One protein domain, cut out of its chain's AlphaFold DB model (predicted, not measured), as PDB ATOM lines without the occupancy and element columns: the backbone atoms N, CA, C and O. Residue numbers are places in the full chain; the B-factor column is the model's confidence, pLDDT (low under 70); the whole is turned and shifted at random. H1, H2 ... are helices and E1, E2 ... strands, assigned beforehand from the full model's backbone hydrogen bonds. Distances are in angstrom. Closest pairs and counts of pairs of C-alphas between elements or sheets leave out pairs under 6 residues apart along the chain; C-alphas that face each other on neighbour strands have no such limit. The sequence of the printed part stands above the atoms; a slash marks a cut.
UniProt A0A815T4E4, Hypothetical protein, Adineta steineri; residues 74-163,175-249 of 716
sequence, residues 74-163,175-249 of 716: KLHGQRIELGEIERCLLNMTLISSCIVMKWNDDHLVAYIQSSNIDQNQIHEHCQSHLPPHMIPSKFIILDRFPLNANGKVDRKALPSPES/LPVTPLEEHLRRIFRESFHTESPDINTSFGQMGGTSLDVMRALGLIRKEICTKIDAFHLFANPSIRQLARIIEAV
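This is residues 74 to 163 and 175 to 249 of the 716 residues of the protein "Hypothetical protein" of Adineta steineri (UniProt A0A815T4E4). Look for two lobes set one after the other along the longest axis: a small three-stranded sheet E2, E3, E4 with H1 packed on one face and H2 touching H1 at a steep angle, and a cluster of four helices, H3 to H6, in which H3 crosses both H4 and H6. The loop round Asn 150 reaches far out on the sheet lobe's side. The 165 printed residues have six named helices and four named strands, in the order E1 H1 E2 E3 H2 E4 H3 H4 H5 H6. The sheet's order is E2, E3, E4, mixed, and the class is mixed, helices and strands. The whole is only just compact, close to loose, with a radius of gyration of the C-alphas of 17.9 A, and only just elongated, spanning 60 by 30 by 28 A.

Find C-alpha 78 at (157.873, 176.457, 162.153), where E1, residues 78 to 81, begins. Next come H1, residues 82 to 90, 12.4 A long, then E2, residues 97 to 103, 19.1 A, and E3, residues 107 to 113, 19.9 A. H2 holds residues 119 to 129, 15.7 A, and E4 residues 138 to 142, 13.0 A. After the cut, H3, residues 179 to 192, and H4, residues 210 to 223, are each 19.9 A long. H5 is residues 230 to 234, and H6, residues 239 to 248, runs 14.2 A to C-alpha 248 at (144.513, 156.879, 137.503).

In the sheet, E2 and E3 form a hairpin, antiparallel, with N 101 and O 109 at 2.9 A. E3 and E4 are parallel, with N 140 and O 110 at 2.8 A. E3, H2, E4 make a strand-helix-strand unit, two parallel neighbour strands with a helix between, its crossover right-handed. H1 and H2 are on one face of the sheet: two layers. H1 lies over E2 at a height over the sheet of 7.4 A; C-alphas 86 and 98 are their closest, 5.7 A. H1 touches H2, C-alphas 88 and 126 closest at 7.1 A, a steep tilt of 65 degrees, opposite ways. E1 pairs with no named strand. H3 and H4 touch as a helical hairpin, C-alphas 191 and 216 closest at 5.7 A, a steep tilt of 40 degrees, opposite ways. With residues 180 to 185 alone H3 touches H6, C-alphas 181 and 243 closest at 6.0 A. H4 touches H5, C-alphas 213 and 233 closest at 6.7 A; H5 and H6 only just touch, with 3 pairs of C-alphas within 8 A, those of Leu 233 and Leu 242 closest at 7.6 A. In H1 to H6 every O i to N i+4 pair is within hydrogen-bond range.

The C-alphas of Asn 150 and Cys 225, the two farthest apart, are 60.5 A apart. Residues 164 to 174 are not printed; C-alphas 163 and 175 are 23.7 A apart across this cut. H3 to H4 is a long link, 17 residues. The mean pLDDT of the printed part is 81.8; look for values under 70 at residues 105, 162 to 163, 195 to 196, 204 to 208 and 225.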
ATOM      1  N   LYS A  74     164.158 177.489 163.703       77.44
ATOM      2  CA  LYS A  74     163.086 177.755 162.740       77.44
ATOM      3  C   LYS A  74     163.381 176.995 161.450       77.44
ATOM      4  O   LYS A  74     164.432 177.217 160.850       77.44
ATOM      5  N   LEU A  75     162.451 176.144 161.027       79.25
ATOM      6  CA  LEU A  75     162.494 175.411 159.760       79.25
ATOM      7  C   LEU A  75     161.164 175.634 159.034       79.25
ATOM      8  O   LEU A  75     160.105 175.431 159.625       79.25
ATOM      9  N   HIS A  76     161.199 176.124 157.794       73.56
ATOM     10  CA  HIS A  76     159.995 176.428 156.997       73.56
ATOM     11  C   HIS A  76     158.916 177.241 157.749       73.56
ATOM     12  O   HIS A  76     157.718 176.989 157.632       73.56
ATOM     13  N   GLY A  77     159.344 178.214 158.562       73.94
ATOM     14  CA  GLY A  77     158.450 179.064 159.359       73.94
ATOM     15  C   GLY A  77     157.913 178.426 160.647       73.94
ATOM     16  O   GLY A  77     157.190 179.092 161.387       73.94
ATOM     17  N   GLN A  78     158.290 177.185 160.954       72.12
ATOM     18  CA  GLN A  78     157.873 176.457 162.153       72.12
ATOM     19  C   GLN A  78     158.997 176.435 163.186       72.12
ATOM     20  O   GLN A  78     160.166 176.279 162.834       72.12
ATOM     21  N   ARG A  79     158.654 176.626 164.464       79.50
ATOM     22  CA  ARG A  79     159.603 176.469 165.574       79.50
ATOM     23  C   ARG A  79     159.647 174.997 165.965       79.50
ATOM     24  O   ARG A  79     158.625 174.457 166.369       79.50
ATOM     25  N   ILE A  80     160.818 174.386 165.832       83.19
ATOM     26  CA  ILE A  80     161.046 172.968 166.104       83.19
ATOM     27  C   ILE A  80     162.031 172.839 167.260       83.19
ATOM     28  O   ILE A  80     163.110 173.433 167.235       83.19
ATOM     29  N   GLU A  81     161.663 172.023 168.241       84.62
ATOM     30  CA  GLU A  81     162.537 171.584 169.321       84.62
ATOM     31  C   GLU A  81     163.339 170.364 168.870       84.62
ATOM     32  O   GLU A  81     162.813 169.256 168.792       84.62
ATOM     33  N   LEU A  82     164.634 170.534 168.589       88.25
ATOM     34  CA  LEU A  82     165.476 169.421 168.126       88.25
ATOM     35  C   LEU A  82     165.527 168.263 169.134       88.25
ATOM     36  O   LEU A  82     165.544 167.096 168.744       88.25
ATOM     37  N   GLY A  83     165.458 168.583 170.429       83.69
ATOM     38  CA  GLY A  83     165.427 167.586 171.497       83.69
ATOM     39  C   GLY A  83     164.172 166.704 171.497       83.69
ATOM     40  O   GLY A  83     164.206 165.608 172.050       83.69
ATOM     41  N   GLU A  84     163.063 167.141 170.894       85.75
ATOM     42  CA  GLU A  84     161.862 166.309 170.729       85.75
ATOM     43  C   GLU A  84     162.117 165.174 169.729       85.75
ATOM     44  O   GLU A  84     161.818 164.012 170.010       85.75
ATOM     45  N   ILE A  85     162.772 165.501 168.615       90.69
ATOM     46  CA  ILE A  85     163.162 164.538 167.581       90.69
ATOM     47  C   ILE A  85     164.206 163.562 168.140       90.69
ATOM     48  O   ILE A  85     164.079 162.351 167.964       90.69
ATOM     49  N   GLU A  86     165.204 164.069 168.874       92.12
ATOM     50  CA  GLU A  86     166.215 163.236 169.540       92.12
ATOM     51  C   GLU A  86     165.577 162.238 170.512       92.12
ATOM     52  O   GLU A  86     165.903 161.054 170.471       92.12
ATOM     53  N   ARG A  87     164.627 162.675 171.351       89.19
ATOM     54  CA  ARG A  87     163.907 161.780 172.276       89.19
ATOM     55  C   ARG A  87     163.078 160.729 171.543       89.19
ATOM     56  O   ARG A  87     163.070 159.576 171.961       89.19
ATOM     57  N   CYS A  88     162.404 161.110 170.460       91.06
ATOM     58  CA  CYS A  88     161.644 160.170 169.641       91.06
ATOM     59  C   CYS A  88     162.539 159.045 169.105       91.06
ATOM     60  O   CYS A  88     162.169 157.872 169.179       91.06
ATOM     61  N   LEU A  89     163.728 159.396 168.610       91.62
ATOM     62  CA  LEU A  89     164.716 158.443 168.103       91.62
ATOM     63  C   LEU A  89     165.332 157.594 169.225       91.62
ATOM     64  O   LEU A  89     165.454 156.383 169.079       91.62
ATOM     65  N   LEU A  90     165.650 158.193 170.375       92.38
ATOM     66  CA  LEU A  90     166.194 157.483 171.541       92.38
ATOM     67  C   LEU A  90     165.224 156.463 172.161       92.38
ATOM     68  O   LEU A  90     165.663 155.591 172.905       92.38
ATOM     69  N   ASN A  91     163.926 156.528 171.851       90.69
ATOM     70  CA  ASN A  91     162.966 155.500 172.266       90.69
ATOM     71  C   ASN A  91     163.143 154.169 171.509       90.69
ATOM     72  O   ASN A  91     162.600 153.149 171.937       90.69
ATOM     73  N   MET A  92     163.889 154.146 170.399       90.31
ATOM     74  CA  MET A  92     164.234 152.904 169.709       90.31
ATOM     75  C   MET A  92     165.368 152.198 170.459       90.31
ATOM     76  O   MET A  92     166.467 152.731 170.581       90.31
ATOM     77  N   THR A  93     165.153 150.952 170.889       86.19
ATOM     78  CA  THR A  93     166.128 150.179 171.691       86.19
ATOM     79  C   THR A  93     167.486 149.970 171.016       86.19
ATOM     80  O   THR A  93     168.467 149.662 171.684       86.19
ATOM     81  N   LEU A  94     167.544 150.096 169.688       89.50
ATOM     82  CA  LEU A  94     168.750 149.929 168.877       89.50
ATOM     83  C   LEU A  94     169.602 151.207 168.774       89.50
ATOM     84  O   LEU A  94     170.714 151.145 168.247       89.50
ATOM     85  N   ILE A  95     169.104 152.356 169.242       91.81
ATOM     86  CA  ILE A  95     169.798 153.646 169.181       91.81
ATOM     87  C   ILE A  95     170.376 153.965 170.560       91.81
ATOM     88  O   ILE A  95     169.641 154.128 171.529       91.81
ATOM     89  N   SER A  96     171.703 154.081 170.658       88.69
ATOM     90  CA  SER A  96     172.377 154.365 171.933       88.69
ATOM     91  C   SER A  96     172.520 155.859 172.216       88.69
ATOM     92  O   SER A  96     172.533 156.276 173.371       88.69
ATOM     93  N   SER A  97     172.674 156.672 171.172       89.50
ATOM     94  CA  SER A  97     172.772 158.128 171.270       89.50
ATOM     95  C   SER A  97     172.333 158.756 169.947       89.50
ATOM     96  O   SER A  97     172.554 158.179 168.882       89.50
ATOM     97  N   CYS A  98     171.725 159.938 170.001       92.25
ATOM     98  CA  CYS A  98     171.222 160.648 168.832       92.25
ATOM     99  C   CYS A  98     171.473 162.150 168.973       92.25
ATOM    100  O   CYS A  98     171.308 162.702 170.058       92.25
ATOM    101  N   ILE A  99     171.845 162.802 167.869       90.38
ATOM    102  CA  ILE A  99     171.947 164.261 167.766       90.38
ATOM    103  C   ILE A  99     171.259 164.707 166.489       90.38
ATOM    104  O   ILE A  99     171.593 164.228 165.405       90.38
ATOM    105  N   VAL A 100     170.344 165.662 166.606       91.12
ATOM    106  CA  VAL A 100     169.671 166.263 165.454       91.12
ATOM    107  C   VAL A 100     170.177 167.685 165.276       91.12
ATOM    108  O   VAL A 100     170.329 168.440 166.235       91.12
ATOM    109  N   MET A 101     170.465 168.066 164.035       87.81
ATOM    110  CA  MET A 101     170.903 169.417 163.712       87.81
ATOM    111  C   MET A 101     170.310 169.918 162.403       87.81
ATOM    112  O   MET A 101     169.971 169.150 161.502       87.81
ATOM    113  N   LYS A 102     170.224 171.244 162.309       86.88
ATOM    114  CA  LYS A 102     169.891 171.947 161.074       86.88
ATOM    115  C   LYS A 102     171.074 171.884 160.106       86.88
ATOM    116  O   LYS A 102     172.217 172.088 160.517       86.88
ATOM    117  N   TRP A 103     170.797 171.647 158.831       82.50
ATOM    118  CA  TRP A 103     171.772 171.616 157.747       82.50
ATOM    119  C   TRP A 103     171.268 172.413 156.537       82.50
ATOM    120  O   TRP A 103     170.079 172.360 156.228       82.50
ATOM    121  N   ASN A 104     172.165 173.162 155.881       74.94
ATOM    122  CA  ASN A 104     171.887 174.029 154.722       74.94
ATOM    123  C   ASN A 104     170.625 174.900 154.865       74.94
ATOM    124  O   ASN A 104     169.864 175.068 153.923       74.94
ATOM    125  N   ASP A 105     170.399 175.426 156.068       68.88
ATOM    126  CA  ASP A 105     169.299 176.319 156.444       68.88
ATOM    127  C   ASP A 105     167.849 175.855 156.245       68.88
ATOM    128  O   ASP A 105     166.953 176.476 156.821       68.88
ATOM    129  N   ASP A 106     167.618 174.727 155.591       73.38
ATOM    130  CA  ASP A 106     166.273 174.242 155.279       73.38
ATOM    131  C   ASP A 106     166.077 172.747 155.559       73.38
ATOM    132  O   ASP A 106     164.972 172.233 155.403       73.38
ATOM    133  N   HIS A 107     167.106 172.032 156.028       80.62
ATOM    134  CA  HIS A 107     167.013 170.592 156.272       80.62
ATOM    135  C   HIS A 107     167.397 170.194 157.690       80.62
ATOM    136  O   HIS A 107     168.158 170.869 158.384       80.62
ATOM    137  N   LEU A 108     166.868 169.048 158.106       88.88
ATOM    138  CA  LEU A 108     167.203 168.386 159.358       88.88
ATOM    139  C   LEU A 108     168.033 167.137 159.069       88.88
ATOM    140  O   LEU A 108     167.684 166.335 158.202       88.88
ATOM    141  N   VAL A 109     169.119 166.959 159.815       91.12
ATOM    142  CA  VAL A 109     169.973 165.770 159.750       91.12
ATOM    143  C   VAL A 109     170.080 165.169 161.142       91.12
ATOM    144  O   VAL A 109     170.398 165.873 162.101       91.12
ATOM    145  N   ALA A 110     169.824 163.867 161.239       92.69
ATOM    146  CA  ALA A 110     169.970 163.101 162.468       92.69
ATOM    147  C   ALA A 110     171.220 162.222 162.397       92.69
ATOM    148  O   ALA A 110     171.340 161.355 161.531       92.69
ATOM    149  N   TYR A 111     172.142 162.436 163.327       92.50
ATOM    150  CA  TYR A 111     173.295 161.577 163.558       92.50
ATOM    151  C   TYR A 111     172.931 160.576 164.642       92.50
ATOM    152  O   TYR A 111     172.484 160.960 165.724       92.50
ATOM    153  N   ILE A 112     173.114 159.297 164.349       93.69
ATOM    154  CA  ILE A 112     172.622 158.196 165.168       93.69
ATOM    155  C   ILE A 112     173.792 157.276 165.472       93.69
ATOM    156  O   ILE A 112     174.477 156.816 164.565       93.69
ATOM    157  N   GLN A 113     173.999 156.981 166.750       92.38
ATOM    158  CA  GLN A 113     174.911 155.930 167.163       92.38
ATOM    159  C   GLN A 113     174.137 154.622 167.319       92.38
ATOM    160  O   GLN A 113     173.239 154.520 168.157       92.38
ATOM    161  N   SER A 114     174.463 153.638 166.485       90.00
ATOM    162  CA  SER A 114     173.842 152.314 166.499       90.00
ATOM    163  C   SER A 114     174.778 151.283 165.873       90.00
ATOM    164  O   SER A 114     175.571 151.616 164.998       90.00
ATOM    165  N   SER A 115     174.686 150.030 166.320       78.81
ATOM    166  CA  SER A 115     175.526 148.930 165.837       78.81
ATOM    167  C   SER A 115     175.002 148.262 164.565       78.81
ATOM    168  O   SER A 115     175.802 147.705 163.820       78.81
ATOM    169  N   ASN A 116     173.682 148.257 164.333       75.69
ATOM    170  CA  ASN A 116     173.070 147.710 163.114       75.69
ATOM    171  C   ASN A 116     171.577 148.083 163.051       75.69
ATOM    172  O   ASN A 116     170.738 147.393 163.631       75.69
ATOM    173  N   ILE A 117     171.243 149.197 162.399       82.06
ATOM    174  CA  ILE A 117     169.859 149.656 162.234       82.06
ATOM    175  C   ILE A 117     169.628 150.076 160.787       82.06
ATOM    176  O   ILE A 117     170.470 150.745 160.186       82.06
ATOM    177  N   ASP A 118     168.492 149.668 160.227       82.69
ATOM    178  CA  ASP A 118     168.093 150.090 158.889       82.69
ATOM    179  C   ASP A 118     167.532 151.521 158.931       82.69
ATOM    180  O   ASP A 118     166.733 151.873 159.804       82.69
ATOM    181  N   GLN A 119     167.933 152.356 157.971       81.44
ATOM    182  CA  GLN A 119     167.453 153.733 157.855       81.44
ATOM    183  C   GLN A 119     165.944 153.795 157.607       81.44
ATOM    184  O   GLN A 119     165.287 154.712 158.101       81.44
ATOM    185  N   ASN A 120     165.376 152.808 156.906       79.25
ATOM    186  CA  ASN A 120     163.932 152.755 156.667       79.25
ATOM    187  C   ASN A 120     163.149 152.582 157.974       79.25
ATOM    188  O   ASN A 120     162.174 153.295 158.198       79.25
ATOM    189  N   GLN A 121     163.630 151.727 158.883       85.38
ATOM    190  CA  GLN A 121     163.010 151.534 160.199       85.38
ATOM    191  C   GLN A 121     163.038 152.820 161.034       85.38
ATOM    192  O   GLN A 121     162.068 153.144 161.718       85.38
ATOM    193  N   ILE A 122     164.134 153.581 160.955       88.81
ATOM    194  CA  ILE A 122     164.254 154.883 161.625       88.81
ATOM    195  C   ILE A 122     163.250 155.886 161.046       88.81
ATOM    196  O   ILE A 122     162.607 156.635 161.788       88.81
ATOM    197  N   HIS A 123     163.112 155.906 159.721       84.75
ATOM    198  CA  HIS A 123     162.209 156.821 159.039       84.75
ATOM    199  C   HIS A 123     160.737 156.510 159.347       84.75
ATOM    200  O   HIS A 123     159.989 157.424 159.689       84.75
ATOM    201  N   GLU A 124     160.330 155.239 159.307       85.81
ATOM    202  CA  GLU A 124     158.972 154.792 159.660       85.81
ATOM    203  C   GLU A 124     158.626 155.080 161.130       85.81
ATOM    204  O   GLU A 124     157.523 155.540 161.451       85.81
ATOM    205  N   HIS A 125     159.587 154.881 162.038       89.81
ATOM    206  CA  HIS A 125     159.416 155.231 163.448       89.81
ATOM    207  C   HIS A 125     159.198 156.738 163.636       89.81
ATOM    208  O   HIS A 125     158.283 157.144 164.351       89.81
ATOM    209  N   CYS A 126     159.969 157.580 162.937       89.06
ATOM    210  CA  CYS A 126     159.741 159.027 162.931       89.06
ATOM    211  C   CYS A 126     158.363 159.389 162.358       89.06
ATOM    212  O   CYS A 126     157.658 160.194 162.955       89.06
ATOM    213  N   GLN A 127     157.954 158.795 161.233       86.00
ATOM    214  CA  GLN A 127     156.665 159.089 160.590       86.00
ATOM    215  C   GLN A 127     155.455 158.756 161.469       86.00
ATOM    216  O   GLN A 127     154.431 159.430 161.384       86.00
ATOM    217  N   SER A 128     155.559 157.723 162.306       87.19
ATOM    218  CA  SER A 128     154.470 157.305 163.197       87.19
ATOM    219  C   SER A 128     154.342 158.159 164.464       87.19
ATOM    220  O   SER A 128     153.266 158.185 165.059       87.19
ATOM    221  N   HIS A 129     155.399 158.874 164.865       87.38
ATOM    222  CA  HIS A 129     155.449 159.603 166.139       87.38
ATOM    223  C   HIS A 129     155.652 161.118 165.996       87.38
ATOM    224  O   HIS A 129     155.367 161.851 166.942       87.38
ATOM    225  N   LEU A 130     156.132 161.599 164.845       88.19
ATOM    226  CA  LEU A 130     156.455 163.004 164.607       88.19
ATOM    227  C   LEU A 130     155.665 163.582 163.422       88.19
ATOM    228  O   LEU A 130     155.430 162.898 162.424       88.19
ATOM    229  N   PRO A 131     155.305 164.877 163.474       81.31
ATOM    230  CA  PRO A 131     154.777 165.590 162.320       81.31
ATOM    231  C   PRO A 131     155.769 165.624 161.139       81.31
ATOM    232  O   PRO A 131     156.977 165.706 161.372       81.31
ATOM    233  N   PRO A 132     155.299 165.713 159.876       79.00
ATOM    234  CA  PRO A 132     156.159 165.631 158.687       79.00
ATOM    235  C   PRO A 132     157.337 166.617 158.646       79.00
ATOM    236  O   PRO A 132     158.406 166.281 158.158       79.00
ATOM    237  N   HIS A 133     157.160 167.829 159.174       78.12
ATOM    238  CA  HIS A 133     158.186 168.879 159.174       78.12
ATOM    239  C   HIS A 133     159.286 168.672 160.230       78.12
ATOM    240  O   HIS A 133     160.312 169.344 160.175       78.12
ATOM    241  N   MET A 134     159.068 167.781 161.203       87.50
ATOM    242  CA  MET A 134     160.057 167.409 162.220       87.50
ATOM    243  C   MET A 134     160.878 166.183 161.810       87.50
ATOM    244  O   MET A 134     161.840 165.838 162.490       87.50
ATOM    245  N   ILE A 135     160.508 165.510 160.719       89.12
ATOM    246  CA  ILE A 135     161.196 164.304 160.264       89.12
ATOM    247  C   ILE A 135     162.520 164.714 159.604       89.12
ATOM    248  O   ILE A 135     162.502 165.480 158.637       89.12
ATOM    249  N   PRO A 136     163.673 164.210 160.084       89.06
ATOM    250  CA  PRO A 136     164.956 164.472 159.448       89.06
ATOM    251  C   PRO A 136     164.984 164.000 157.994       89.06
ATOM    252  O   PRO A 136     164.542 162.896 157.675       89.06
ATOM    253  N   SER A 137     165.551 164.825 157.117       83.88
ATOM    254  CA  SER A 137     165.715 164.519 155.693       83.88
ATOM    255  C   SER A 137     166.822 163.488 155.456       83.88
ATOM    256  O   SER A 137     166.797 162.771 154.461       83.88
ATOM    257  N   LYS A 138     167.809 163.408 156.363       85.44
ATOM    258  CA  LYS A 138     168.912 162.438 156.308       85.44
ATOM    259  C   LYS A 138     169.200 161.835 157.680       85.44
ATOM    260  O   LYS A 138     169.215 162.546 158.687       85.44
ATOM    261  N   PHE A 139     169.533 160.547 157.678       89.25
ATOM    262  CA  PHE A 139     170.015 159.802 158.838       89.25
ATOM    263  C   PHE A 139     171.456 159.351 158.586       89.25
ATOM    264  O   PHE A 139     171.742 158.716 157.574       89.25
ATOM    265  N   ILE A 140     172.376 159.689 159.486       89.69
ATOM    266  CA  ILE A 140     173.794 159.327 159.391       89.69
ATOM    267  C   ILE A 140     174.128 158.430 160.575       89.69
ATOM    268  O   ILE A 140     174.097 158.873 161.721       89.69
ATOM    269  N   ILE A 141     174.448 157.170 160.292       90.50
ATOM    270  CA  ILE A 141     174.795 156.188 161.318       90.50
ATOM    271  C   ILE A 141     176.302 156.259 161.576       90.50
ATOM    272  O   ILE A 141     177.099 156.208 160.640       90.50
ATOM    273  N   LEU A 142     176.679 156.405 162.845       89.31
ATOM    274  CA  LEU A 142     178.058 156.483 163.313       89.31
ATOM    275  C   LEU A 142     178.325 155.381 164.339       89.31
ATOM    276  O   LEU A 142     177.506 155.145 165.222       89.31
ATOM    277  N   ASP A 143     179.520 154.793 164.311       85.62
ATOM    278  CA  ASP A 143     179.938 153.852 165.361       85.62
ATOM    279  C   ASP A 143     180.120 154.563 166.714       85.62
ATOM    280  O   ASP A 143     179.846 154.014 167.785       85.62
ATOM    281  N   ARG A 144     180.593 155.816 166.672       86.88
ATOM    282  CA  ARG A 144     180.813 156.676 167.842       86.88
ATOM    283  C   ARG A 144     180.718 158.154 167.490       86.88
ATOM    284  O   ARG A 144     181.140 158.570 166.412       86.88
ATOM    285  N   PHE A 145     180.248 158.956 168.441       90.81
ATOM    286  CA  PHE A 145     180.291 160.409 168.321       90.81
ATOM    287  C   PHE A 145     181.713 160.954 168.536       90.81
ATOM    288  O   PHE A 145     182.406 160.496 169.449       90.81
ATOM    289  N   PRO A 146     182.159 161.943 167.738       87.81
ATOM    290  CA  PRO A 146     183.382 162.677 168.031       87.81
ATOM    291  C   PRO A 146     183.183 163.488 169.316       87.81
ATOM    292  O   PRO A 146     182.175 164.174 169.478       87.81
ATOM    293  N   LEU A 147     184.133 163.404 170.243       88.81
ATOM    294  CA  LEU A 147     184.097 164.134 171.510       88.81
ATOM    295  C   LEU A 147     185.177 165.217 171.510       88.81
ATOM    296  O   LEU A 147     186.274 165.009 170.994       88.81
ATOM    297  N   ASN A 148     184.880 166.363 172.117       83.25
ATOM    298  CA  ASN A 148     185.859 167.407 172.386       83.25
ATOM    299  C   ASN A 148     186.732 167.048 173.603       83.25
ATOM    300  O   ASN A 148     186.470 166.079 174.317       83.25
ATOM    301  N   ALA A 149     187.749 167.868 173.885       80.50
ATOM    302  CA  ALA A 149     188.658 167.674 175.024       80.50
ATOM    303  C   ALA A 149     187.949 167.612 176.396       80.50
ATOM    304  O   ALA A 149     188.495 167.053 177.342       80.50
ATOM    305  N   ASN A 150     186.721 168.136 176.491       71.19
ATOM    306  CA  ASN A 150     185.901 168.132 177.704       71.19
ATOM    307  C   ASN A 150     184.923 166.942 177.762       71.19
ATOM    308  O   ASN A 150     184.026 166.932 178.605       71.19
ATOM    309  N   GLY A 151     185.032 165.973 176.848       73.62
ATOM    310  CA  GLY A 151     184.166 164.792 176.796       73.62
ATOM    311  C   GLY A 151     182.735 165.060 176.315       73.62
ATOM    312  O   GLY A 151     181.895 164.167 176.388       73.62
ATOM    313  N   LYS A 152     182.431 166.266 175.815       76.06
ATOM    314  CA  LYS A 152     181.140 166.591 175.183       76.06
ATOM    315  C   LYS A 152     181.209 166.319 173.685       76.06
ATOM    316  O   LYS A 152     182.282 166.410 173.097       76.06
ATOM    317  N   VAL A 153     180.071 166.042 173.051       81.69
ATOM    318  CA  VAL A 153     180.038 165.796 171.603       81.69
ATOM    319  C   VAL A 153     180.468 167.040 170.826       81.69
ATOM    320  O   VAL A 153     179.913 168.127 171.007       81.69
ATOM    321  N   ASP A 154     181.465 166.872 169.962       83.81
ATOM    322  CA  ASP A 154     181.964 167.921 169.086       83.81
ATOM    323  C   ASP A 154     181.138 167.973 167.801       83.81
ATOM    324  O   ASP A 154     181.382 167.256 166.830       83.81
ATOM    325  N   ARG A 155     180.143 168.864 167.796       82.62
ATOM    326  CA  ARG A 155     179.249 169.069 166.649       82.62
ATOM    327  C   ARG A 155     179.979 169.564 165.398       82.62
ATOM    328  O   ARG A 155     179.483 169.340 164.301       82.62
ATOM    329  N   LYS A 156     181.136 170.226 165.538       79.69
ATOM    330  CA  LYS A 156     181.921 170.720 164.391       79.69
ATOM    331  C   LYS A 156     182.724 169.607 163.723       79.69
ATOM    332  O   LYS A 156     183.054 169.728 162.550       79.69
ATOM    333  N   ALA A 157     183.022 168.542 164.464       84.38
ATOM    334  CA  ALA A 157     183.734 167.369 163.971       84.38
ATOM    335  C   ALA A 157     182.799 166.285 163.403       84.38
ATOM    336  O   ALA A 157     183.275 165.227 162.989       84.38
ATOM    337  N   LEU A 158     181.479 166.515 163.395       86.44
ATOM    338  CA  LEU A 158     180.529 165.602 162.761       86.44
ATOM    339  C   LEU A 158     180.766 165.555 161.241       86.44
ATOM    340  O   LEU A 158     181.045 166.590 160.629       86.44
ATOM    341  N   PRO A 159     180.666 164.367 160.615       85.75
ATOM    342  CA  PRO A 159     180.888 164.230 159.182       85.75
ATOM    343  C   PRO A 159     179.841 165.017 158.392       85.75
ATOM    344  O   PRO A 159     178.660 164.990 158.727       85.75
ATOM    345  N   SER A 160     180.264 165.690 157.317       79.81
ATOM    346  CA  SER A 160     179.339 166.461 156.482       79.81
ATOM    347  C   SER A 160     178.281 165.540 155.840       79.81
ATOM    348  O   SER A 160     178.652 164.478 155.329       79.81
ATOM    349  N   PRO A 161     176.997 165.941 155.768       73.31
ATOM    350  CA  PRO A 161     175.933 165.176 155.105       73.31
ATOM    351  C   PRO A 161     176.086 165.014 153.583       73.31
ATOM    352  O   PRO A 161     175.313 164.279 152.962       73.31
ATOM    353  N   GLU A 162     177.028 165.736 152.970       65.38
ATOM    354  CA  GLU A 162     177.428 165.601 151.558       65.38
ATOM    355  C   GLU A 162     178.551 164.587 151.351       65.38
ATOM    356  O   GLU A 162     178.719 164.071 150.244       65.38
ATOM    357  N   SER A 163     179.318 164.282 152.403       46.75
ATOM    358  CA  SER A 163     180.339 163.242 152.330       46.75
ATOM    359  C   SER A 163     179.619 161.940 152.019       46.75
ATOM    360  O   SER A 163     178.832 161.456 152.833       46.75
ATOM    361  N   LEU A 175     165.994 153.541 137.043       74.56
ATOM    362  CA  LEU A 175     165.735 154.338 135.862       74.56
ATOM    363  C   LEU A 175     164.223 154.409 135.602       74.56
ATOM    364  O   LEU A 175     163.490 153.469 135.924       74.56
ATOM    365  N   PRO A 176     163.747 155.512 135.003       74.19
ATOM    366  CA  PRO A 176     162.344 155.652 134.646       74.19
ATOM    367  C   PRO A 176     161.962 154.594 133.636       74.19
ATOM    368  O   PRO A 176     162.653 154.386 132.639       74.19
ATOM    369  N   VAL A 177     160.848 153.930 133.916       81.44
ATOM    370  CA  VAL A 177     160.314 152.864 133.074       81.44
ATOM    371  C   VAL A 177     159.312 153.449 132.083       81.44
ATOM    372  O   VAL A 177     159.218 152.974 130.951       81.44
ATOM    373  N   THR A 178     158.581 154.500 132.474       82.75
ATOM    374  CA  THR A 178     157.550 155.124 131.632       82.75
ATOM    375  C   THR A 178     157.968 156.510 131.120       82.75
ATOM    376  O   THR A 178     158.718 157.233 131.784       82.75
ATOM    377  N   PRO A 179     157.461 156.944 129.946       84.00
ATOM    378  CA  PRO A 179     157.711 158.297 129.440       84.00
ATOM    379  C   PRO A 179     157.156 159.381 130.374       84.00
ATOM    380  O   PRO A 179     157.694 160.485 130.424       84.00
ATOM    381  N   LEU A 180     156.103 159.063 131.137       84.44
ATOM    382  CA  LEU A 180     155.539 159.952 132.146       84.44
ATOM    383  C   LEU A 180     156.484 160.117 133.344       84.44
ATOM    384  O   LEU A 180     156.693 161.244 133.792       84.44
ATOM    385  N   GLU A 181     157.087 159.029 133.832       87.25
ATOM    386  CA  GLU A 181     158.092 159.076 134.900       87.25
ATOM    387  C   GLU A 181     159.308 159.916 134.490       87.25
ATOM    388  O   GLU A 181     159.738 160.766 135.266       87.25
ATOM    389  N   GLU A 182     159.824 159.758 133.266       87.19
ATOM    390  CA  GLU A 182     160.950 160.568 132.769       87.19
ATOM    391  C   GLU A 182     160.578 162.056 132.654       87.19
ATOM    392  O   GLU A 182     161.354 162.943 133.021       87.19
ATOM    393  N   HIS A 183     159.355 162.353 132.208       86.88
ATOM    394  CA  HIS A 183     158.877 163.728 132.109       86.88
ATOM    395  C   HIS A 183     158.714 164.388 133.486       86.88
ATOM    396  O   HIS A 183     159.155 165.521 133.688       86.88
ATOM    397  N   LEU A 184     158.137 163.666 134.453       88.00
ATOM    398  CA  LEU A 184     158.031 164.120 135.840       88.00
ATOM    399  C   LEU A 184     159.411 164.296 136.475       88.00
ATOM    400  O   LEU A 184     159.659 165.306 137.129       88.00
ATOM    401  N   ARG A 185     160.344 163.375 136.224       88.00
ATOM    402  CA  ARG A 185     161.726 163.462 136.707       88.00
ATOM    403  C   ARG A 185     162.430 164.728 136.219       88.00
ATOM    404  O   ARG A 185     163.123 165.373 137.008       88.00
ATOM    405  N   ARG A 186     162.207 165.140 134.965       88.00
ATOM    406  CA  ARG A 186     162.704 166.425 134.440       88.00
ATOM    407  C   ARG A 186     162.084 167.621 135.165       88.00
ATOM    408  O   ARG A 186     162.823 168.491 135.616       88.00
ATOM    409  N   ILE A 187     160.759 167.647 135.327       87.75
ATOM    410  CA  ILE A 187     160.063 168.731 136.048       87.75
ATOM    411  C   ILE A 187     160.590 168.857 137.485       87.75
ATOM    412  O   ILE A 187     160.755 169.963 138.003       87.75
ATOM    413  N   PHE A 188     160.888 167.731 138.131       84.06
ATOM    414  CA  PHE A 188     161.419 167.709 139.490       84.06
ATOM    415  C   PHE A 188     162.855 168.227 139.532       84.06
ATOM    416  O   PHE A 188     163.170 169.073 140.362       84.06
ATOM    417  N   ARG A 189     163.709 167.810 138.595       85.31
ATOM    418  CA  ARG A 189     165.061 168.365 138.452       85.31
ATOM    419  C   ARG A 189     165.045 169.890 138.300       85.31
ATOM    420  O   ARG A 189     165.842 170.578 138.934       85.31
ATOM    421  N   GLU A 190     164.119 170.420 137.503       82.94
ATOM    422  CA  GLU A 190     163.942 171.867 137.322       82.94
ATOM    423  C   GLU A 190     163.392 172.562 138.578       82.94
ATOM    424  O   GLU A 190     163.794 173.683 138.887       82.94
ATOM    425  N   SER A 191     162.494 171.906 139.319       82.31
ATOM    426  CA  SER A 191     161.818 172.501 140.481       82.31
ATOM    427  C   SER A 191     162.662 172.488 141.756       82.31
ATOM    428  O   SER A 191     162.572 173.444 142.523       82.31
ATOM    429  N   PHE A 192     163.464 171.435 141.964       72.06
ATOM    430  CA  PHE A 192     164.241 171.173 143.186       72.06
ATOM    431  C   PHE A 192     165.754 171.368 143.012       72.06
ATOM    432  O   PHE A 192     166.508 171.128 143.948       72.06
ATOM    433  N   HIS A 193     166.215 171.780 141.825       71.12
ATOM    434  CA  HIS A 193     167.634 172.007 141.517       71.12
ATOM    435  C   HIS A 193     168.551 170.794 141.794       71.12
ATOM    436  O   HIS A 193     169.733 170.950 142.088       71.12
ATOM    437  N   THR A 194     168.021 169.573 141.676       71.06
ATOM    438  CA  THR A 194     168.749 168.315 141.905       71.06
ATOM    439  C   THR A 194     169.169 167.662 140.588       71.06
ATOM    440  O   THR A 194     168.370 167.527 139.666       71.06
ATOM    441  N   GLU A 195     170.430 167.230 140.469       63.94
ATOM    442  CA  GLU A 195     170.972 166.741 139.188       63.94
ATOM    443  C   GLU A 195     170.356 165.417 138.707       63.94
ATOM    444  O   GLU A 195     170.208 165.213 137.499       63.94
ATOM    445  N   SER A 196     169.964 164.530 139.626       69.88
ATOM    446  CA  SER A 196     169.390 163.221 139.293       69.88
ATOM    447  C   SER A 196     168.444 162.713 140.391       69.88
ATOM    448  O   SER A 196     168.850 161.860 141.184       69.88
ATOM    449  N   PRO A 197     167.196 163.215 140.472       75.44
ATOM    450  CA  PRO A 197     166.236 162.705 141.443       75.44
ATOM    451  C   PRO A 197     165.935 161.227 141.163       75.44
ATOM    452  O   PRO A 197     165.709 160.834 140.009       75.44
ATOM    453  N   ASP A 198     165.980 160.420 142.224       80.75
ATOM    454  CA  ASP A 198     165.537 159.030 142.207       80.75
ATOM    455  C   ASP A 198     164.006 158.965 142.152       80.75
ATOM    456  O   ASP A 198     163.299 159.810 142.706       80.75
ATOM    457  N   ILE A 199     163.490 157.951 141.469       81.31
ATOM    458  CA  ILE A 199     162.073 157.839 141.120       81.31
ATOM    459  C   ILE A 199     161.215 157.387 142.301       81.31
ATOM    460  O   ILE A 199     160.019 157.697 142.356       81.31
ATOM    461  N   ASN A 200     161.822 156.688 143.261       77.62
ATOM    462  CA  ASN A 200     161.156 156.243 144.478       77.62
ATOM    463  C   ASN A 200     161.310 157.240 145.634       77.62
ATOM    464  O   ASN A 200     160.608 157.113 146.636       77.62
ATOM    465  N   THR A 201     162.152 158.262 145.482       73.19
ATOM    466  CA  THR A 201     162.347 159.289 146.506       73.19
ATOM    467  C   THR A 201     161.177 160.283 146.490       73.19
ATOM    468  O   THR A 201     160.739 160.745 145.435       73.19
ATOM    469  N   SER A 202     160.632 160.582 147.671       74.25
ATOM    470  CA  SER A 202     159.522 161.532 147.866       74.25
ATOM    471  C   SER A 202     159.999 162.991 147.913       74.25
ATOM    472  O   SER A 202     161.160 163.261 148.227       74.25
ATOM    473  N   PHE A 203     159.106 163.956 147.656       72.00
ATOM    474  CA  PHE A 203     159.428 165.394 147.694       72.00
ATOM    475  C   PHE A 203     160.087 165.843 149.011       72.00
ATOM    476  O   PHE A 203     161.058 166.596 148.997       72.00
ATOM    477  N   GLY A 204     159.595 165.357 150.150       65.31
ATOM    478  CA  GLY A 204     160.109 165.683 151.479       65.31
ATOM    479  C   GLY A 204     161.492 165.090 151.745       65.31
ATOM    480  O   GLY A 204     162.321 165.739 152.377       65.31
ATOM    481  N   GLN A 205     161.787 163.903 151.204       65.31
ATOM    482  CA  GLN A 205     163.124 163.298 151.295       65.31
ATOM    483  C   GLN A 205     164.150 164.037 150.428       65.31
ATOM    484  O   GLN A 205     165.317 164.121 150.799       65.31
ATOM    485  N   MET A 206     163.714 164.635 149.313       67.06
ATOM    486  CA  MET A 206     164.554 165.525 148.501       67.06
ATOM    487  C   MET A 206     164.778 166.902 149.148       67.06
ATOM    488  O   MET A 206     165.545 167.694 148.608       67.06
ATOM    489  N   GLY A 207     164.126 167.201 150.279       63.00
ATOM    490  CA  GLY A 207     164.198 168.515 150.919       63.00
ATOM    491  C   GLY A 207     163.295 169.572 150.271       63.00
ATOM    492  O   GLY A 207     163.524 170.767 150.419       63.00
ATOM    493  N   GLY A 208     162.269 169.162 149.529       67.62
ATOM    494  CA  GLY A 208     161.372 170.079 148.837       67.62
ATOM    495  C   GLY A 208     160.527 170.948 149.768       67.62
ATOM    496  O   GLY A 208     159.870 170.437 150.675       67.62
ATOM    497  N   THR A 209     160.470 172.259 149.507       70.88
ATOM    498  CA  THR A 209     159.572 173.165 150.237       70.88
ATOM    499  C   THR A 209     158.160 173.163 149.647       70.88
ATOM    500  O   THR A 209     157.921 172.739 148.514       70.88
ATOM    501  N   SER A 210     157.192 173.716 150.383       71.94
ATOM    502  CA  SER A 210     155.826 173.911 149.876       71.94
ATOM    503  C   SER A 210     155.767 174.810 148.631       71.94
ATOM    504  O   SER A 210     154.879 174.638 147.795       71.94
ATOM    505  N   LEU A 211     156.714 175.740 148.467       78.75
ATOM    506  CA  LEU A 211     156.830 176.568 147.264       78.75
ATOM    507  C   LEU A 211     157.325 175.763 146.063       78.75
ATOM    508  O   LEU A 211     156.818 175.952 144.958       78.75
ATOM    509  N   ASP A 212     158.265 174.847 146.278       79.62
ATOM    510  CA  ASP A 212     158.777 173.977 145.218       79.62
ATOM    511  C   ASP A 212     157.706 172.978 144.770       79.62
ATOM    512  O   ASP A 212     157.533 172.756 143.573       79.62
ATOM    513  N   VAL A 213     156.893 172.479 145.708       81.12
ATOM    514  CA  VAL A 213     155.688 171.688 145.407       81.12
ATOM    515  C   VAL A 213     154.710 172.480 144.534       81.12
ATOM    516  O   VAL A 213     154.212 171.961 143.534       81.12
ATOM    517  N   MET A 214     154.457 173.752 144.855       83.38
ATOM    518  CA  MET A 214     153.582 174.602 144.037       83.38
ATOM    519  C   MET A 214     154.176 174.909 142.656       83.38
ATOM    520  O   MET A 214     153.435 174.965 141.671       83.38
ATOM    521  N   ARG A 215     155.502 175.071 142.554       84.44
ATOM    522  CA  ARG A 215     156.208 175.249 141.275       84.44
ATOM    523  C   ARG A 215     156.082 173.998 140.407       84.44
ATOM    524  O   ARG A 215     155.666 174.108 139.252       84.44
ATOM    525  N   ALA A 216     156.346 172.825 140.983       86.19
ATOM    526  CA  ALA A 216     156.190 171.538 140.318       86.19
ATOM    527  C   ALA A 216     154.739 171.317 139.861       86.19
ATOM    528  O   ALA A 216     154.512 170.940 138.714       86.19
ATOM    529  N   LEU A 217     153.747 171.643 140.701       87.25
ATOM    530  CA  LEU A 217     152.326 171.570 140.339       87.25
ATOM    531  C   LEU A 217     151.992 172.452 139.128       87.25
ATOM    532  O   LEU A 217     151.250 172.035 138.237       87.25
ATOM    533  N   GLY A 218     152.531 173.673 139.095       85.06
ATOM    534  CA  GLY A 218     152.359 174.596 137.976       85.06
ATOM    535  C   GLY A 218     152.928 174.042 136.668       85.06
ATOM    536  O   GLY A 218     152.256 174.105 135.639       85.06
ATOM    537  N   LEU A 219     154.128 173.457 136.717       85.88
ATOM    538  CA  LEU A 219     154.779 172.833 135.560       85.88
ATOM    539  C   LEU A 219     154.042 171.571 135.096       85.88
ATOM    540  O   LEU A 219     153.745 171.450 133.913       85.88
ATOM    541  N   ILE A 220     153.634 170.692 136.017       87.56
ATOM    542  CA  ILE A 220     152.845 169.487 135.710       87.56
ATOM    543  C   ILE A 220     151.543 169.856 135.001       87.56
ATOM    544  O   ILE A 220     151.220 169.299 133.953       87.56
ATOM    545  N   ARG A 221     150.798 170.833 135.530       83.81
ATOM    546  CA  ARG A 221     149.542 171.285 134.909       83.81
ATOM    547  C   ARG A 221     149.769 171.889 133.524       83.81
ATOM    548  O   ARG A 221     148.921 171.720 132.653       83.81
ATOM    549  N   LYS A 222     150.890 172.585 133.329       81.62
ATOM    550  CA  LYS A 222     151.250 173.228 132.062       81.62
ATOM    551  C   LYS A 222     151.706 172.226 130.997       81.62
ATOM    552  O   LYS A 222     151.361 172.407 129.836       81.62
ATOM    553  N   GLU A 223     152.493 171.224 131.374       83.69
ATOM    554  CA  GLU A 223     153.190 170.342 130.426       83.69
ATOM    555  C   GLU A 223     152.481 168.998 130.218       83.69
ATOM    556  O   GLU A 223     152.496 168.465 129.113       83.69
ATOM    557  N   ILE A 224     151.810 168.479 131.251       78.94
ATOM    558  CA  ILE A 224     151.114 167.180 131.229       78.94
ATOM    559  C   ILE A 224     149.594 167.368 131.022       78.94
ATOM    560  O   ILE A 224     148.876 166.414 130.744       78.94
ATOM    561  N   CYS A 225     149.086 168.608 131.086       62.72
ATOM    562  CA  CYS A 225     147.673 168.959 130.852       62.72
ATOM    563  C   CYS A 225     146.667 168.220 131.762       62.72
ATOM    564  O   CYS A 225     145.518 167.992 131.388       62.72
ATOM    565  N   THR A 226     147.073 167.864 132.982       73.62
ATOM    566  CA  THR A 226     146.251 167.096 133.933       73.62
ATOM    567  C   THR A 226     145.656 167.973 135.035       73.62
ATOM    568  O   THR A 226     146.355 168.805 135.619       73.62
ATOM    569  N   LYS A 227     144.384 167.745 135.403       70.00
ATOM    570  CA  LYS A 227     143.703 168.398 136.544       70.00
ATOM    571  C   LYS A 227     144.082 167.751 137.886       70.00
ATOM    572  O   LYS A 227     143.221 167.311 138.639       70.00
ATOM    573  N   ILE A 228     145.373 167.680 138.190       78.12
ATOM    574  CA  ILE A 228     145.830 167.183 139.494       78.12
ATOM    575  C   ILE A 228     145.593 168.254 140.551       78.12
ATOM    576  O   ILE A 228     146.027 169.401 140.393       78.12
ATOM    577  N   ASP A 229     144.891 167.885 141.620       77.12
ATOM    578  CA  ASP A 229     144.740 168.717 142.810       77.12
ATOM    579  C   ASP A 229     146.084 168.839 143.548       77.12
ATOM    580  O   ASP A 229     146.867 167.891 143.607       77.12
ATOM    581  N   ALA A 230     146.338 170.006 144.139       76.81
ATOM    582  CA  ALA A 230     147.489 170.246 144.999       76.81
ATOM    583  C   ALA A 230     147.566 169.223 146.143       76.81
ATOM    584  O   ALA A 230     148.664 168.828 146.529       76.81
ATOM    585  N   PHE A 231     146.412 168.746 146.629       76.94
ATOM    586  CA  PHE A 231     146.323 167.710 147.661       76.94
ATOM    587  C   PHE A 231     147.195 166.481 147.357       76.94
ATOM    588  O   PHE A 231     147.907 165.998 148.236       76.94
ATOM    589  N   HIS A 232     147.214 166.017 146.104       77.81
ATOM    590  CA  HIS A 232     147.974 164.825 145.724       77.81
ATOM    591  C   HIS A 232     149.490 165.015 145.803       77.81
ATOM    592  O   HIS A 232     150.193 164.044 146.057       77.81
ATOM    593  N   LEU A 233     150.004 166.235 145.622       78.75
ATOM    594  CA  LEU A 233     151.435 166.510 145.788       78.75
ATOM    595  C   LEU A 233     151.800 166.779 147.254       78.75
ATOM    596  O   LEU A 233     152.884 166.402 147.689       78.75
ATOM    597  N   PHE A 234     150.895 167.378 148.037       74.62
ATOM    598  CA  PHE A 234     151.106 167.572 149.478       74.62
ATOM    599  C   PHE A 234     151.076 166.272 150.283       74.62
ATOM    600  O   PHE A 234     151.665 166.223 151.360       74.62
ATOM    601  N   ALA A 235     150.482 165.206 149.740       74.75
ATOM    602  CA  ALA A 235     150.620 163.846 150.261       74.75
ATOM    603  C   ALA A 235     152.059 163.291 150.160       74.75
ATOM    604  O   ALA A 235     152.312 162.166 150.579       74.75
ATOM    605  N   ASN A 236     152.994 164.081 149.619       70.81
ATOM    606  CA  ASN A 236     154.408 163.770 149.488       70.81
ATOM    607  C   ASN A 236     154.702 162.455 148.723       70.81
ATOM    608  O   ASN A 236     155.462 161.620 149.218       70.81
ATOM    609  N   PRO A 237     154.113 162.228 147.529       77.62
ATOM    610  CA  PRO A 237     154.375 161.014 146.768       77.62
ATOM    611  C   PRO A 237     155.783 161.024 146.153       77.62
ATOM    612  O   PRO A 237     156.355 162.082 145.879       77.62
ATOM    613  N   SER A 238     156.324 159.838 145.874       84.12
ATOM    614  CA  SER A 238     157.470 159.688 144.968       84.12
ATOM    615  C   SER A 238     157.089 159.970 143.511       84.12
ATOM    616  O   SER A 238     155.903 159.994 143.170       84.12
ATOM    617  N   ILE A 239     158.073 160.142 142.618       86.25
ATOM    618  CA  ILE A 239     157.818 160.351 141.178       86.25
ATOM    619  C   ILE A 239     156.970 159.204 140.604       86.25
ATOM    620  O   ILE A 239     156.002 159.456 139.886       86.25
ATOM    621  N   ARG A 240     157.269 157.951 140.972       84.25
ATOM    622  CA  ARG A 240     156.495 156.769 140.546       84.25
ATOM    623  C   ARG A 240     155.074 156.758 141.093       84.25
ATOM    624  O   ARG A 240     154.131 156.426 140.378       84.25
ATOM    625  N   GLN A 241     154.902 157.099 142.366       84.00
ATOM    626  CA  GLN A 241     153.570 157.183 142.967       84.00
ATOM    627  C   GLN A 241     152.751 158.294 142.312       84.00
ATOM    628  O   GLN A 241     151.581 158.084 142.002       84.00
ATOM    629  N   LEU A 242     153.376 159.439 142.038       86.25
ATOM    630  CA  LEU A 242     152.737 160.541 141.342       86.25
ATOM    631  C   LEU A 242     152.323 160.123 139.931       86.25
ATOM    632  O   LEU A 242     151.166 160.330 139.591       86.25
ATOM    633  N   ALA A 243     153.204 159.473 139.159       86.75
ATOM    634  CA  ALA A 243     152.891 158.949 137.826       86.75
ATOM    635  C   ALA A 243     151.641 158.052 137.840       86.75
ATOM    636  O   ALA A 243     150.717 158.278 137.063       86.75
ATOM    637  N   ARG A 244     151.549 157.120 138.799       85.75
ATOM    638  CA  ARG A 244     150.361 156.267 138.981       85.75
ATOM    639  C   ARG A 244     149.100 157.061 139.319       85.75
ATOM    640  O   ARG A 244     148.025 156.725 138.834       85.75
ATOM    641  N   ILE A 245     149.215 158.099 140.150       84.75
ATOM    642  CA  ILE A 245     148.086 158.985 140.471       84.75
ATOM    643  C   ILE A 245     147.627 159.720 139.208       84.75
ATOM    644  O   ILE A 245     146.426 159.789 138.967       84.75
ATOM    645  N   ILE A 246     148.556 160.230 138.391       84.50
ATOM    646  CA  ILE A 246     148.230 160.910 137.129       84.50
ATOM    647  C   ILE A 246     147.502 159.951 136.179       84.50
ATOM    648  O   ILE A 246     146.471 160.314 135.620       84.50
ATOM    649  N   GLU A 247     148.017 158.731 136.018       82.69
ATOM    650  CA  GLU A 247     147.439 157.701 135.144       82.69
ATOM    651  C   GLU A 247     146.053 157.237 135.612       82.69
ATOM    652  O   GLU A 247     145.204 156.894 134.790       82.69
ATOM    653  N   ALA A 248     145.800 157.249 136.924       77.31
ATOM    654  CA  ALA A 248     144.513 156.879 137.503       77.31
ATOM    655  C   ALA A 248     143.431 157.966 137.350       77.31
ATOM    656  O   ALA A 248     142.245 157.669 137.519       77.31
ATOM    657  N   VAL A 249     143.799 159.214 137.036       70.25
ATOM    658  CA  VAL A 249     142.828 160.282 136.766       70.25
ATOM    659  C   VAL A 249     142.295 160.103 135.339       70.25
ATOM    660  O   VAL A 249     143.071 160.211 134.389       70.25
TER     661      VAL A 249